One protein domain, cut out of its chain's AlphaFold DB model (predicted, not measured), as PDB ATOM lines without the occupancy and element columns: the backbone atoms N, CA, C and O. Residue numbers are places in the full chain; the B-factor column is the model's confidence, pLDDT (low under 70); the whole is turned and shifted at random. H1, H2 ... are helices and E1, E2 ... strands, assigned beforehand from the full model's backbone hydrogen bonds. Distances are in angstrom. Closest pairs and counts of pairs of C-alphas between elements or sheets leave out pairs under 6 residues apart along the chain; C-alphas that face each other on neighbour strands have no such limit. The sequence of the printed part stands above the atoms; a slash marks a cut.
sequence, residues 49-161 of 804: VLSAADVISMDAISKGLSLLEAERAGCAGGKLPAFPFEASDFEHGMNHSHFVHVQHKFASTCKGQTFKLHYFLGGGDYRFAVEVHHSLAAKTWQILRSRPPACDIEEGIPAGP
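Overview. This is residues 49 to 161 of the 804 residues of the protein "Hypothetical protein" of Symbiodinium necroappetens (UniProt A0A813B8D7). A twisted sheet of four antiparallel strands, E1 to E4, curls round one long helix, H1, which lies over one of its faces. The four-residue helix H2 packs on H1 and the edge strand E1 on that same face, and a long loop, residues 73 to 86, leads from H1 to it. The printed part has 113 residues, with named elements in the order H1, H2, E1, E2, E3, E4; the sheet's order is also E1, E2, E3, E4, and the class is mixed, helices and strands. The whole is compact, with a radius of gyration of the C-alphas of 13.7 A and spans of 39 by 35 by 25 A.

Along the chain. H1 is residues 55 to 72, beginning at C-alpha 55 (194.953, 207.563, 178.000) and 25.8 A long from first to last C-alpha. H2 is residues 87 to 90, 5.9 A. E1 is residues 98 to 106, 26.6 A, beginning at C-alpha 98 (189.859, 197.166, 163.863). E2 is residues 112 to 121, 28.6 A, and E3 is residues 126 to 135, 28.2 A. E4 is residues 140 to 147, 21.5 A, ending at C-alpha 147 (201.013, 185.219, 170.702).

Arrangement. Residues 49 to 50 make a short antiparallel pairing with residues 102 to 103 of E1. H1 is on the sheet; its closest C-alphas to E3 are those of Gly 64 and Val 132, 6.0 A apart, and to E4 those of Leu 67 and Ile 143, 6.6 A. H1 touches H2 with residues 58 to 65 alone, the closest C-alphas being those of Ser 62 and Ala 87, 5.0 A apart. H2 is on the same face as H1, at a height over the sheet of 7.2 A, and lies only just over E1, with 3 of its 4 C-alphas there. The strands form a meander, each the antiparallel neighbour of the one before. In the hairpin E1 and E2, N 101 and O 118 are 2.9 A apart, within hydrogen-bond range. In the hairpin E2 and E3, N 117 and O 130 are within range at 2.8 A, and in the hairpin E3 and E4, N 131 and O 145 at 2.8 A. E1 and E4, the edge strands, are apart. Every O i to N i+4 pair in H1 is within hydrogen-bond range; H2 is too short for such a pair.

Size, cuts and confidence. The C-alphas farthest apart, those of Lys 79 and Thr 109, are 40.5 A apart. The printed part has no cut. The link from H1 to H2 is long, and residues 148 to 161 hold no named element. The mean pLDDT of the printed part is 74.8; 31 residues are under 70, among them residues 76 to 82, 91 to 97 and 156 to 160.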
ATOM      1  N   VAL A  49     190.076 195.065 183.231       77.94
ATOM      2  CA  VAL A  49     189.731 195.495 181.875       77.94
ATOM      3  C   VAL A  49     189.750 197.016 181.815       77.94
ATOM      4  O   VAL A  49     189.195 197.674 182.700       77.94
ATOM      5  N   LEU A  50     190.386 197.560 180.782       76.94
ATOM      6  CA  LEU A  50     190.392 198.986 180.474       76.94
ATOM      7  C   LEU A  50     189.728 199.250 179.131       76.94
ATOM      8  O   LEU A  50     189.719 198.393 178.244       76.94
ATOM      9  N   SER A  51     189.209 200.465 178.976       74.62
ATOM     10  CA  SER A  51     188.781 200.935 177.666       74.62
ATOM     11  C   SER A  51     190.014 201.178 176.801       74.62
ATOM     12  O   SER A  51     191.031 201.684 177.283       74.62
ATOM     13  N   ALA A  52     189.917 200.875 175.506       71.25
ATOM     14  CA  ALA A  52     190.950 201.244 174.542       71.25
ATOM     15  C   ALA A  52     191.169 202.769 174.493       71.25
ATOM     16  O   ALA A  52     192.290 203.207 174.267       71.25
ATOM     17  N   ALA A  53     190.136 203.568 174.795       69.25
ATOM     18  CA  ALA A  53     190.211 205.030 174.820       69.25
ATOM     19  C   ALA A  53     190.832 205.622 176.094       69.25
ATOM     20  O   ALA A  53     191.051 206.833 176.161       69.25
ATOM     21  N   ASP A  54     191.120 204.808 177.115       72.38
ATOM     22  CA  ASP A  54     191.821 205.311 178.293       72.38
ATOM     23  C   ASP A  54     193.222 205.796 177.878       72.38
ATOM     24  O   ASP A  54     193.929 205.128 177.125       72.38
ATOM     25  N   VAL A  55     193.667 206.945 178.398       73.81
ATOM     26  CA  VAL A  55     194.953 207.563 178.000       73.81
ATOM     27  C   VAL A  55     196.134 206.594 178.160       73.81
ATOM     28  O   VAL A  55     197.031 206.546 177.321       73.81
ATOM     29  N   ILE A  56     196.120 205.786 179.224       76.81
ATOM     30  CA  ILE A  56     197.154 204.773 179.478       76.81
ATOM     31  C   ILE A  56     197.056 203.571 178.532       76.81
ATOM     32  O   ILE A  56     198.079 202.964 178.223       76.81
ATOM     33  N   SER A  57     195.848 203.245 178.064       82.00
ATOM     34  CA  SER A  57     195.611 202.201 177.071       82.00
ATOM     35  C   SER A  57     196.135 202.653 175.717       82.00
ATOM     36  O   SER A  57     196.865 201.900 175.089       82.00
ATOM     37  N   MET A  58     195.863 203.893 175.308       79.31
ATOM     38  CA  MET A  58     196.360 204.450 174.047       79.31
ATOM     39  C   MET A  58     197.889 204.489 173.976       79.31
ATOM     40  O   MET A  58     198.472 204.090 172.964       79.31
ATOM     41  N   ASP A  59     198.559 204.894 175.060       81.81
ATOM     42  CA  ASP A  59     200.025 204.845 175.133       81.81
ATOM     43  C   ASP A  59     200.530 203.393 175.042       81.81
ATOM     44  O   ASP A  59     201.443 203.093 174.272       81.81
ATOM     45  N   ALA A  60     199.877 202.455 175.739       86.56
ATOM     46  CA  ALA A  60     200.227 201.039 175.669       86.56
ATOM     47  C   ALA A  60     200.009 200.429 174.275       86.56
ATOM     48  O   ALA A  60     200.879 199.703 173.800       86.56
ATOM     49  N   ILE A  61     198.898 200.741 173.606       85.94
ATOM     50  CA  ILE A  61     198.566 200.280 172.249       85.94
ATOM     51  C   ILE A  61     199.619 200.781 171.259       85.94
ATOM     52  O   ILE A  61     200.165 199.991 170.487       85.94
ATOM     53  N   SER A  62     199.948 202.074 171.322       83.12
ATOM     54  CA  SER A  62     200.946 202.693 170.448       83.12
ATOM     55  C   SER A  62     202.343 202.106 170.659       83.12
ATOM     56  O   SER A  62     203.012 201.706 169.698       83.12
ATOM     57  N   LYS A  63     202.785 201.993 171.917       84.88
ATOM     58  CA  LYS A  63     204.095 201.417 172.250       84.88
ATOM     59  C   LYS A  63     204.164 199.930 171.944       84.88
ATOM     60  O   LYS A  63     205.192 199.478 171.446       84.88
ATOM     61  N   GLY A  64     203.093 199.189 172.204       85.38
ATOM     62  CA  GLY A  64     203.005 197.764 171.909       85.38
ATOM     63  C   GLY A  64     203.138 197.468 170.429       85.38
ATOM     64  O   GLY A  64     203.966 196.636 170.062       85.38
ATOM     65  N   LEU A  65     202.422 198.209 169.582       83.31
ATOM     66  CA  LEU A  65     202.527 198.055 168.135       83.31
ATOM     67  C   LEU A  65     203.933 198.407 167.630       83.31
ATOM     68  O   LEU A  65     204.552 197.603 166.939       83.31
ATOM     69  N   SER A  66     204.490 199.539 168.076       79.06
ATOM     70  CA  SER A  66     205.838 199.983 167.678       79.06
ATOM     71  C   SER A  66     206.929 198.966 168.041       79.06
ATOM     72  O   SER A  66     207.852 198.714 167.267       79.06
ATOM     73  N   LEU A  67     206.851 198.384 169.242       81.06
ATOM     74  CA  LEU A  67     207.795 197.359 169.686       81.06
ATOM     75  C   LEU A  67     207.617 196.060 168.895       81.06
ATOM     76  O   LEU A  67     208.604 195.410 168.559       81.06
ATOM     77  N   LEU A  68     206.374 195.698 168.573       82.81
ATOM     78  CA  LEU A  68     206.074 194.466 167.852       82.81
ATOM     79  C   LEU A  68     206.575 194.547 166.410       82.81
ATOM     80  O   LEU A  68     207.147 193.589 165.901       82.81
ATOM     81  N   GLU A  69     206.417 195.698 165.763       79.94
ATOM     82  CA  GLU A  69     206.990 195.961 164.442       79.94
ATOM     83  C   GLU A  69     208.519 195.897 164.451       79.94
ATOM     84  O   GLU A  69     209.121 195.341 163.528       79.94
ATOM     85  N   ALA A  70     209.155 196.403 165.514       72.69
ATOM     86  CA  ALA A  70     210.599 196.300 165.687       72.69
ATOM     87  C   ALA A  70     211.066 194.838 165.833       72.69
ATOM     88  O   ALA A  70     212.067 194.461 165.222       72.69
ATOM     89  N   GLU A  71     210.338 193.996 166.575       76.94
ATOM     90  CA  GLU A  71     210.622 192.554 166.669       76.94
ATOM     91  C   GLU A  71     210.368 191.823 165.344       76.94
ATOM     92  O   GLU A  71     211.190 191.010 164.919       76.94
ATOM     93  N   ARG A  72     209.274 192.152 164.646       77.25
ATOM     94  CA  ARG A  72     208.930 191.598 163.324       77.25
ATOM     95  C   ARG A  72     209.989 191.892 162.272       77.25
ATOM     96  O   ARG A  72     210.253 191.052 161.411       77.25
ATOM     97  N   ALA A  73     210.645 193.044 162.372       68.19
ATOM     98  CA  ALA A  73     211.781 193.374 161.524       68.19
ATOM     99  C   ALA A  73     213.015 192.466 161.769       68.19
ATOM    100  O   ALA A  73     213.917 192.379 160.940       68.19
ATOM    101  N   GLY A  74     213.079 191.754 162.895       64.31
ATOM    102  CA  GLY A  74     214.154 190.808 163.209       64.31
ATOM    103  C   GLY A  74     213.941 189.383 162.679       64.31
ATOM    104  O   GLY A  74     214.848 188.556 162.780       64.31
ATOM    105  N   CYS A  75     212.765 189.070 162.133       72.19
ATOM    106  CA  CYS A  75     212.369 187.708 161.772       72.19
ATOM    107  C   CYS A  75     213.102 187.171 160.532       72.19
ATOM    108  O   CYS A  75     213.484 187.929 159.640       72.19
ATOM    109  N   ALA A  76     213.330 185.851 160.477       43.81
ATOM    110  CA  ALA A  76     214.221 185.193 159.515       43.81
ATOM    111  C   ALA A  76     213.903 185.554 158.047       43.81
ATOM    112  O   ALA A  76     212.950 185.067 157.445       43.81
ATOM    113  N   GLY A  77     214.739 186.420 157.467       52.88
ATOM    114  CA  GLY A  77     214.631 186.888 156.084       52.88
ATOM    115  C   GLY A  77     213.622 188.017 155.852       52.88
ATOM    116  O   GLY A  77     213.345 188.277 154.692       52.88
ATOM    117  N   GLY A  78     213.081 188.630 156.917       52.59
ATOM    118  CA  GLY A  78     212.008 189.644 157.037       52.59
ATOM    119  C   GLY A  78     211.131 189.984 155.837       52.59
ATOM    120  O   GLY A  78     210.751 191.118 155.567       52.59
ATOM    121  N   LYS A  79     210.634 188.944 155.196       50.91
ATOM    122  CA  LYS A  79     209.540 189.048 154.236       50.91
ATOM    123  C   LYS A  79     208.178 189.327 154.883       50.91
ATOM    124  O   LYS A  79     207.182 189.280 154.171       50.91
ATOM    125  N   LEU A  80     208.109 189.615 156.185       63.38
ATOM    126  CA  LEU A  80     206.849 189.963 156.830       63.38
ATOM    127  C   LEU A  80     206.480 191.405 156.459       63.38
ATOM    128  O   LEU A  80     207.270 192.318 156.723       63.38
ATOM    129  N   PRO A  81     205.317 191.637 155.827       62.72
ATOM    130  CA  PRO A  81     204.847 192.990 155.590       62.72
ATOM    131  C   PRO A  81     204.662 193.704 156.934       62.72
ATOM    132  O   PRO A  81     204.290 193.090 157.942       62.72
ATOM    133  N   ALA A  82     204.939 195.013 156.928       67.38
ATOM    134  CA  ALA A  82     204.507 195.885 158.010       67.38
ATOM    135  C   ALA A  82     202.999 195.718 158.197       67.38
ATOM    136  O   ALA A  82     202.280 195.397 157.241       67.38
ATOM    137  N   PHE A  83     202.537 195.901 159.426       72.19
ATOM    138  CA  PHE A  83     201.115 195.834 159.675       72.19
ATOM    139  C   PHE A  83     200.403 196.911 158.844       72.19
ATOM    140  O   PHE A  83     200.898 198.031 158.741       72.19
ATOM    141  N   PRO A  84     199.271 196.591 158.197       67.50
ATOM    142  CA  PRO A  84     198.549 197.558 157.376       67.50
ATOM    143  C   PRO A  84     197.728 198.553 158.217       67.50
ATOM    144  O   PRO A  84     196.750 199.097 157.715       67.50
ATOM    145  N   PHE A  85     198.077 198.739 159.491       72.75
ATOM    146  CA  PHE A  85     197.295 199.474 160.476       72.75
ATOM    147  C   PHE A  85     198.202 200.165 161.495       72.75
ATOM    148  O   PHE A  85     199.282 199.674 161.820       72.75
ATOM    149  N   GLU A  86     197.721 201.278 162.025       72.50
ATOM    150  CA  GLU A  86     198.384 202.131 163.005       72.50
ATOM    151  C   GLU A  86     197.645 202.090 164.349       72.50
ATOM    152  O   GLU A  86     196.500 201.654 164.455       72.50
ATOM    153  N   ALA A  87     198.276 202.598 165.409       72.81
ATOM    154  CA  ALA A  87     197.659 202.644 166.738       72.81
ATOM    155  C   ALA A  87     196.323 203.419 166.759       72.81
ATOM    156  O   ALA A  87     195.413 203.058 167.505       72.81
ATOM    157  N   SER A  88     196.198 204.448 165.913       72.81
ATOM    158  CA  SER A  88     194.982 205.254 165.763       72.81
ATOM    159  C   SER A  88     193.801 204.471 165.187       72.81
ATOM    160  O   SER A  88     192.648 204.829 165.427       72.81
ATOM    161  N   ASP A  89     194.052 203.374 164.466       74.69
ATOM    162  CA  ASP A  89     192.981 202.563 163.875       74.69
ATOM    163  C   ASP A  89     192.142 201.845 164.942       74.69
ATOM    164  O   ASP A  89     191.024 201.412 164.668       74.69
ATOM    165  N   PHE A  90     192.643 201.778 166.180       75.44
ATOM    166  CA  PHE A  90     191.975 201.164 167.324       75.44
ATOM    167  C   PHE A  90     191.235 202.165 168.231       75.44
ATOM    168  O   PHE A  90     190.582 201.745 169.188       75.44
ATOM    169  N   GLU A  91     191.288 203.470 167.936       67.06
ATOM    170  CA  GLU A  91     190.681 204.540 168.760       67.06
ATOM    171  C   GLU A  91     189.154 204.493 168.809       67.06
ATOM    172  O   GLU A  91     188.532 205.093 169.683       67.06
ATOM    173  N   HIS A  92     188.535 203.777 167.875       64.69
ATOM    174  CA  HIS A  92     187.096 203.823 167.672       64.69
ATOM    175  C   HIS A  92     186.353 202.581 168.203       64.69
ATOM    176  O   HIS A  92     185.126 202.497 168.115       64.69
ATOM    177  N   GLY A  93     187.077 201.630 168.804       61.97
ATOM    178  CA  GLY A  93     186.497 200.459 169.465       61.97
ATOM    179  C   GLY A  93     185.826 199.462 168.513       61.97
ATOM    180  O   GLY A  93     186.052 199.458 167.306       61.97
ATOM    181  N   MET A  94     184.994 198.576 169.068       54.12
ATOM    182  CA  MET A  94     184.529 197.369 168.367       54.12
ATOM    183  C   MET A  94     183.546 197.582 167.203       54.12
ATOM    184  O   MET A  94     183.310 196.652 166.438       54.12
ATOM    185  N   ASN A  95     182.996 198.790 167.031       58.22
ATOM    186  CA  ASN A  95     182.132 199.127 165.887       58.22
ATOM    187  C   ASN A  95     182.921 199.437 164.604       58.22
ATOM    188  O   ASN A  95     182.331 199.756 163.571       58.22
ATOM    189  N   HIS A  96     184.249 199.365 164.674       65.06
ATOM    190  CA  HIS A  96     185.147 199.563 163.550       65.06
ATOM    191  C   HIS A  96     185.741 198.238 163.082       65.06
ATOM    192  O   HIS A  96     185.714 197.225 163.778       65.06
ATOM    193  N   SER A  97     186.304 198.245 161.874       68.94
ATOM    194  CA  SER A  97     186.978 197.077 161.303       68.94
ATOM    195  C   SER A  97     188.174 196.609 162.132       68.94
ATOM    196  O   SER A  97     188.631 195.489 161.934       68.94
ATOM    197  N   HIS A  98     188.688 197.435 163.042       76.88
ATOM    198  CA  HIS A  98     189.859 197.166 163.863       76.88
ATOM    199  C   HIS A  98     189.544 197.515 165.314       76.88
ATOM    200  O   HIS A  98     189.045 198.603 165.595       76.88
ATOM    201  N   PHE A  99     189.830 196.603 166.240       79.38
ATOM    202  CA  PHE A  99     189.674 196.872 167.666       79.38
ATOM    203  C   PHE A  99     190.739 196.159 168.495       79.38
ATOM    204  O   PHE A  99     191.346 195.175 168.071       79.38
ATOM    205  N   VAL A 100     190.969 196.681 169.697       84.06
ATOM    206  CA  VAL A 100     191.894 196.107 170.669       84.06
ATOM    207  C   VAL A 100     191.211 196.013 172.023       84.06
ATOM    208  O   VAL A 100     190.574 196.961 172.481       84.06
ATOM    209  N   HIS A 101     191.331 194.856 172.666       84.81
ATOM    210  CA  HIS A 101     190.901 194.679 174.047       84.81
ATOM    211  C   HIS A 101     192.111 194.793 174.977       84.81
ATOM    212  O   HIS A 101     193.151 194.179 174.726       84.81
ATOM    213  N   VAL A 102     191.987 195.619 176.019       84.56
ATOM    214  CA  VAL A 102     193.092 195.966 176.914       84.56
ATOM    215  C   VAL A 102     192.825 195.419 178.309       84.56
ATOM    216  O   VAL A 102     191.871 195.808 178.983       84.56
ATOM    217  N   GLN A 103     193.721 194.552 178.774       86.00
ATOM    218  CA  GLN A 103     193.820 194.197 180.184       86.00
ATOM    219  C   GLN A 103     195.037 194.879 180.800       86.00
ATOM    220  O   GLN A 103     196.090 194.979 180.175       86.00
ATOM    221  N   HIS A 104     194.917 195.320 182.042       86.00
ATOM    222  CA  HIS A 104     195.948 196.060 182.749       86.00
ATOM    223  C   HIS A 104     196.080 195.582 184.189       86.00
ATOM    224  O   HIS A 104     195.093 195.229 184.836       86.00
ATOM    225  N   LYS A 105     197.307 195.633 184.699       83.25
ATOM    226  CA  LYS A 105     197.605 195.530 186.126       83.25
ATOM    227  C   LYS A 105     198.911 196.237 186.465       83.25
ATOM    228  O   LYS A 105     199.781 196.421 185.614       83.25
ATOM    229  N   PHE A 106     199.090 196.543 187.739       80.19
ATOM    230  CA  PHE A 106     200.362 196.981 188.288       80.19
ATOM    231  C   PHE A 106     201.205 195.801 188.756       80.19
ATOM    232  O   PHE A 106     200.694 194.792 189.240       80.19
ATOM    233  N   ALA A 107     202.519 195.986 188.690       70.25
ATOM    234  CA  ALA A 107     203.456 195.205 189.478       70.25
ATOM    235  C   ALA A 107     203.114 195.288 190.971       70.25
ATOM    236  O   ALA A 107     202.755 196.370 191.451       70.25
ATOM    237  N   SER A 108     203.351 194.210 191.719       67.81
ATOM    238  CA  SER A 108     203.226 194.168 193.185       67.81
ATOM    239  C   SER A 108     203.950 195.330 193.883       67.81
ATOM    240  O   SER A 108     203.502 195.853 194.902       67.81
ATOM    241  N   THR A 109     205.057 195.798 193.301       66.75
ATOM    242  CA  THR A 109     205.867 196.898 193.836       66.75
ATOM    243  C   THR A 109     205.409 198.295 193.408       66.75
ATOM    244  O   THR A 109     206.097 199.261 193.736       66.75
ATOM    245  N   CYS A 110     204.352 198.433 192.600       71.25
ATOM    246  CA  CYS A 110     203.902 199.700 191.997       71.25
ATOM    247  C   CYS A 110     204.956 200.448 191.152       71.25
ATOM    248  O   CYS A 110     204.805 201.633 190.868       71.25
ATOM    249  N   LYS A 111     206.049 199.787 190.748       71.62
ATOM    250  CA  LYS A 111     207.156 200.411 189.981       71.62
ATOM    251  C   LYS A 111     207.053 200.198 188.475       71.62
ATOM    252  O   LYS A 111     207.873 200.714 187.716       71.62
ATOM    253  N   GLY A 112     206.059 199.437 188.058       76.56
ATOM    254  CA  GLY A 112     205.773 199.149 186.673       76.56
ATOM    255  C   GLY A 112     204.323 198.733 186.530       76.56
ATOM    256  O   GLY A 112     203.658 198.391 187.511       76.56
ATOM    257  N   GLN A 113     203.852 198.785 185.301       83.19
ATOM    258  CA  GLN A 113     202.503 198.403 184.923       83.19
ATOM    259  C   GLN A 113     202.579 197.579 183.649       83.19
ATOM    260  O   GLN A 113     203.465 197.784 182.816       83.19
ATOM    261  N   THR A 114     201.672 196.630 183.520       87.31
ATOM    262  CA  THR A 114     201.659 195.682 182.418       87.31
ATOM    263  C   THR A 114     200.312 195.736 181.743       87.31
ATOM    264  O   THR A 114     199.272 195.732 182.403       87.31
ATOM    265  N   PHE A 115     200.358 195.760 180.421       89.31
ATOM    266  CA  PHE A 115     199.203 195.747 179.555       89.31
ATOM    267  C   PHE A 115     199.233 194.489 178.714       89.31
ATOM    268  O   PHE A 115     200.279 194.087 178.205       89.31
ATOM    269  N   LYS A 116     198.068 193.887 178.553       88.75
ATOM    270  CA  LYS A 116     197.827 192.823 177.601       88.75
ATOM    271  C   LYS A 116     196.859 193.351 176.561       88.75
ATOM    272  O   LYS A 116     195.774 193.816 176.898       88.75
ATOM    273  N   LEU A 117     197.309 193.319 175.321       89.44
ATOM    274  CA  LEU A 117     196.685 193.956 174.177       89.44
ATOM    275  C   LEU A 117     196.243 192.849 173.228       89.44
ATOM    276  O   LEU A 117     197.074 192.181 172.616       89.44
ATOM    277  N   HIS A 118     194.941 192.621 173.151       87.75
ATOM    278  CA  HIS A 118     194.327 191.628 172.281       87.75
ATOM    279  C   HIS A 118     193.848 192.319 171.007       87.75
ATOM    280  O   HIS A 118     192.808 192.975 171.017       87.75
ATOM    281  N   TYR A 119     194.615 192.200 169.930       86.38
ATOM    282  CA  TYR A 119     194.340 192.855 168.658       86.38
ATOM    283  C   TYR A 119     193.427 192.004 167.777       86.38
ATOM    284  O   TYR A 119     193.658 190.802 167.608       86.38
ATOM    285  N   PHE A 120     192.433 192.655 167.173       82.00
ATOM    286  CA  PHE A 120     191.567 192.092 166.145       82.00
ATOM    287  C   PHE A 120     191.472 193.040 164.950       82.00
ATOM    288  O   PHE A 120     191.171 194.227 165.101       82.00
ATOM    289  N   LEU A 121     191.701 192.512 163.746       74.62
ATOM    290  CA  LEU A 121     191.641 193.289 162.511       74.62
ATOM    291  C   LEU A 121     190.824 192.558 161.448       74.62
ATOM    292  O   LEU A 121     191.236 191.530 160.916       74.62
ATOM    293  N   GLY A 122     189.700 193.153 161.067       63.66
ATOM    294  CA  GLY A 122     188.774 192.631 160.067       63.66
ATOM    295  C   GLY A 122     189.273 192.720 158.621       63.66
ATOM    296  O   GLY A 122     188.723 192.048 157.759       63.66
ATOM    297  N   GLY A 123     190.318 193.513 158.343       57.22
ATOM    298  CA  GLY A 123     190.880 193.716 156.995       57.22
ATOM    299  C   GLY A 123     191.862 192.640 156.500       57.22
ATOM    300  O   GLY A 123     192.417 192.797 155.419       57.22
ATOM    301  N   GLY A 124     192.083 191.578 157.277       59.56
ATOM    302  CA  GLY A 124     192.948 190.444 156.928       59.56
ATOM    303  C   GLY A 124     192.981 189.367 158.019       59.56
ATOM    304  O   GLY A 124     194.020 188.780 158.278       59.56
ATOM    305  N   ASP A 125     191.878 189.223 158.763       69.12
ATOM    306  CA  ASP A 125     191.674 188.313 159.907       69.12
ATOM    307  C   ASP A 125     192.910 188.068 160.800       69.12
ATOM    308  O   ASP A 125     193.300 186.931 161.082       69.12
ATOM    309  N   TYR A 126     193.561 189.146 161.242       75.62
ATOM    310  CA  TYR A 126     194.658 189.055 162.206       75.62
ATOM    311  C   TYR A 126     194.081 189.035 163.617       75.62
ATOM    312  O   TYR A 126     193.372 189.964 164.018       75.62
ATOM    313  N   ARG A 127     194.435 188.007 164.392       83.44
ATOM    314  CA  ARG A 127     194.075 187.899 165.811       83.44
ATOM    315  C   ARG A 127     195.319 187.546 166.598       83.44
ATOM    316  O   ARG A 127     195.775 186.409 166.547       83.44
ATOM    317  N   PHE A 128     195.882 188.504 167.319       84.88
ATOM    318  CA  PHE A 128     197.112 188.289 168.080       84.88
ATOM    319  C   PHE A 128     197.061 189.010 169.424       84.88
ATOM    320  O   PHE A 128     196.344 189.995 169.591       84.88
ATOM    321  N   ALA A 129     197.814 188.512 170.399       88.00
ATOM    322  CA  ALA A 129     197.928 189.133 171.712       88.00
ATOM    323  C   ALA A 129     199.368 189.583 171.966       88.00
ATOM    324  O   ALA A 129     200.307 188.843 171.674       88.00
ATOM    325  N   VAL A 130     199.545 190.771 172.538       87.69
ATOM    326  CA  VAL A 130     200.850 191.302 172.947       87.69
ATOM    327  C   VAL A 130     200.790 191.701 174.411       87.69
ATOM    328  O   VAL A 130     199.916 192.457 174.825       87.69
ATOM    329  N   GLU A 131     201.741 191.221 175.197       89.25
ATOM    330  CA  GLU A 131     201.967 191.690 176.558       89.25
ATOM    331  C   GLU A 131     203.107 192.701 176.549       89.25
ATOM    332  O   GLU A 131     204.229 192.380 176.150       89.25
ATOM    333  N   VAL A 132     202.838 193.914 177.021       87.12
ATOM    334  CA  VAL A 132     203.831 194.979 177.158       87.12
ATOM    335  C   VAL A 132     203.918 195.475 178.580       87.12
ATOM    336  O   VAL A 132     202.924 195.580 179.294       87.12
ATOM    337  N   HIS A 133     205.126 195.823 178.989       85.75
ATOM    338  CA  HIS A 133     205.380 196.354 180.314       85.75
ATOM    339  C   HIS A 133     206.015 197.727 180.231       85.75
ATOM    340  O   HIS A 133     207.010 197.933 179.531       85.75
ATOM    341  N   HIS A 134     205.469 198.632 181.029       83.25
ATOM    342  CA  HIS A 134     205.979 199.966 181.237       83.25
ATOM    343  C   HIS A 134     206.648 200.045 182.606       83.25
ATOM    344  O   HIS A 134     205.989 199.992 183.648       83.25
ATOM    345  N   SER A 135     207.968 200.210 182.608       75.44
ATOM    346  CA  SER A 135     208.698 200.549 183.823       75.44
ATOM    347  C   SER A 135     208.460 202.022 184.141       75.44
ATOM    348  O   SER A 135     209.008 202.896 183.472       75.44
ATOM    349  N   LEU A 136     207.686 202.311 185.189       72.81
ATOM    350  CA  LEU A 136     207.377 203.689 185.591       72.81
ATOM    351  C   LEU A 136     208.632 204.433 186.066       72.81
ATOM    352  O   LEU A 136     208.782 205.630 185.831       72.81
ATOM    353  N   ALA A 137     209.559 203.714 186.708       60.41
ATOM    354  CA  ALA A 137     210.812 204.284 187.194       60.41
ATOM    355  C   ALA A 137     211.797 204.607 186.058       60.41
ATOM    356  O   ALA A 137     212.430 205.660 186.082       60.41
ATOM    357  N   ALA A 138     211.931 203.713 185.073       55.41
ATOM    358  CA  ALA A 138     212.862 203.893 183.958       55.41
ATOM    359  C   ALA A 138     212.239 204.618 182.752       55.41
ATOM    360  O   ALA A 138     212.972 205.020 181.852       55.41
ATOM    361  N   LYS A 139     210.910 204.792 182.732       72.38
ATOM    362  CA  LYS A 139     210.128 205.312 181.597       72.38
ATOM    363  C   LYS A 139     210.393 204.546 180.297       72.38
ATOM    364  O   LYS A 139     210.471 205.129 179.218       72.38
ATOM    365  N   THR A 140     210.582 203.234 180.411       72.56
ATOM    366  CA  THR A 140     210.879 202.338 179.289       72.56
ATOM    367  C   THR A 140     209.750 201.345 179.081       72.56
ATOM    368  O   THR A 140     209.117 200.892 180.038       72.56
ATOM    369  N   TRP A 141     209.526 201.005 177.815       80.62
ATOM    370  CA  TRP A 141     208.550 200.019 177.373       80.62
ATOM    371  C   TRP A 141     209.272 198.829 176.761       80.62
ATOM    372  O   TRP A 141     210.283 199.004 176.083       80.62
ATOM    373  N   GLN A 142     208.753 197.631 176.992       77.00
ATOM    374  CA  GLN A 142     209.273 196.413 176.381       77.00
ATOM    375  C   GLN A 142     208.165 195.376 176.219       77.00
ATOM    376  O   GLN A 142     207.235 195.324 177.032       77.00
ATOM    377  N   ILE A 143     208.282 194.553 175.177       78.81
ATOM    378  CA  ILE A 143     207.424 193.389 174.985       78.81
ATOM    379  C   ILE A 143     207.860 192.313 175.971       78.81
ATOM    380  O   ILE A 143     209.035 191.974 176.091       78.81
ATOM    381  N   LEU A 144     206.889 191.799 176.711       73.69
ATOM    382  CA  LEU A 144     207.041 190.600 177.519       73.69
ATOM    383  C   LEU A 144     206.808 189.352 176.679       73.69
ATOM    384  O   LEU A 144     207.483 188.341 176.875       73.69
ATOM    385  N   ARG A 145     205.812 189.415 175.790       78.12
ATOM    386  CA  ARG A 145     205.382 188.288 174.969       78.12
ATOM    387  C   ARG A 145     204.503 188.739 173.806       78.12
ATOM    388  O   ARG A 145     203.744 189.692 173.945       78.12
ATOM    389  N   SER A 146     204.527 187.981 172.716       84.19
ATOM    390  CA  SER A 146     203.528 188.003 171.644       84.19
ATOM    391  C   SER A 146     202.973 186.589 171.408       84.19
ATOM    392  O   SER A 146     203.691 185.599 171.578       84.19
ATOM    393  N   ARG A 147     201.678 186.475 171.088       76.94
ATOM    394  CA  ARG A 147     201.013 185.219 170.702       76.94
ATOM    395  C   ARG A 147     200.207 185.411 169.410       76.94
ATOM    396  O   ARG A 147     199.245 186.183 169.443       76.94
ATOM    397  N   PRO A 148     200.521 184.679 168.326       74.38
ATOM    398  CA  PRO A 148     201.739 183.872 168.138       74.38
ATOM    399  C   PRO A 148     203.021 184.738 168.253       74.38
ATOM    400  O   PRO A 148     202.896 185.965 168.332       74.38
ATOM    401  N   PRO A 149     204.237 184.148 168.336       80.38
ATOM    402  CA  PRO A 149     205.479 184.921 168.354       80.38
ATOM    403  C   PRO A 149     205.491 185.965 167.240       80.38
ATOM    404  O   PRO A 149     204.915 185.730 166.183       80.38
ATOM    405  N   ALA A 150     206.160 187.100 167.446       82.25
ATOM    406  CA  ALA A 150     206.122 188.235 166.523       82.25
ATOM    407  C   ALA A 150     206.321 187.831 165.046       82.25
ATOM    408  O   ALA A 150     205.629 188.344 164.165       82.25
ATOM    409  N   CYS A 151     207.210 186.864 164.795       80.44
ATOM    410  CA  CYS A 151     207.526 186.322 163.472       80.44
ATOM    411  C   CYS A 151     206.445 185.452 162.827       80.44
ATOM    412  O   CYS A 151     206.456 185.291 161.614       80.44
ATOM    413  N   ASP A 152     205.527 184.932 163.625       79.75
ATOM    414  CA  ASP A 152     204.498 183.977 163.224       79.75
ATOM    415  C   ASP A 152     203.104 184.635 163.189       79.75
ATOM    416  O   ASP A 152     202.094 183.962 162.991       79.75
ATOM    417  N   ILE A 153     203.020 185.955 163.416       78.75
ATOM    418  CA  ILE A 153     201.771 186.712 163.261       78.75
ATOM    419  C   ILE A 153     201.517 186.920 161.765       78.75
ATOM    420  O   ILE A 153     202.128 187.789 161.126       78.75
ATOM    421  N   GLU A 154     200.589 186.132 161.238       73.94
ATOM    422  CA  GLU A 154     200.122 186.156 159.853       73.94
ATOM    423  C   GLU A 154     198.586 186.195 159.800       73.94
ATOM    424  O   GLU A 154     197.898 185.868 160.769       73.94
ATOM    425  N   GLU A 155     198.051 186.616 158.655       74.50
ATOM    426  CA  GLU A 155     196.614 186.640 158.370       74.50
ATOM    427  C   GLU A 155     196.000 185.239 158.516       74.50
ATOM    428  O   GLU A 155     196.509 184.258 157.969       74.50
ATOM    429  N   GLY A 156     194.906 185.132 159.275       65.62
ATOM    430  CA  GLY A 156     194.186 183.875 159.494       65.62
ATOM    431  C   GLY A 156     194.802 182.927 160.531       65.62
ATOM    432  O   GLY A 156     194.223 181.868 160.787       65.62
ATOM    433  N   ILE A 157     195.931 183.279 161.160       64.25
ATOM    434  CA  ILE A 157     196.502 182.519 162.284       64.25
ATOM    435  C   ILE A 157     196.045 183.160 163.603       64.25
ATOM    436  O   ILE A 157     196.516 184.247 163.946       64.25
ATOM    437  N   PRO A 158     195.146 182.523 164.379       66.25
ATOM    438  CA  PRO A 158     194.655 183.116 165.612       66.25
ATOM    439  C   PRO A 158     195.643 182.941 166.768       66.25
ATOM    440  O   PRO A 158     196.304 181.910 166.905       66.25
ATOM    441  N   ALA A 159     195.658 183.911 167.681       68.56
ATOM    442  CA  ALA A 159     196.214 183.738 169.013       68.56
ATOM    443  C   ALA A 159     195.582 182.509 169.672       68.56
ATOM    444  O   ALA A 159     194.356 182.389 169.759       68.56
ATOM    445  N   GLY A 160     196.427 181.607 170.172       65.38
ATOM    446  CA  GLY A 160     195.966 180.510 171.014       65.38
ATOM    447  C   GLY A 160     195.216 181.030 172.251       65.38
ATOM    448  O   GLY A 160     195.499 182.141 172.715       65.38
ATOM    449  N   PRO A 161     194.272 180.245 172.800       70.31
ATOM    450  CA  PRO A 161     193.531 180.635 173.991       70.31
ATOM    451  C   PRO A 161     194.475 180.798 175.182       70.31
ATOM    452  O   PRO A 161     195.420 180.029 175.362       70.31
TER     453      PRO A 161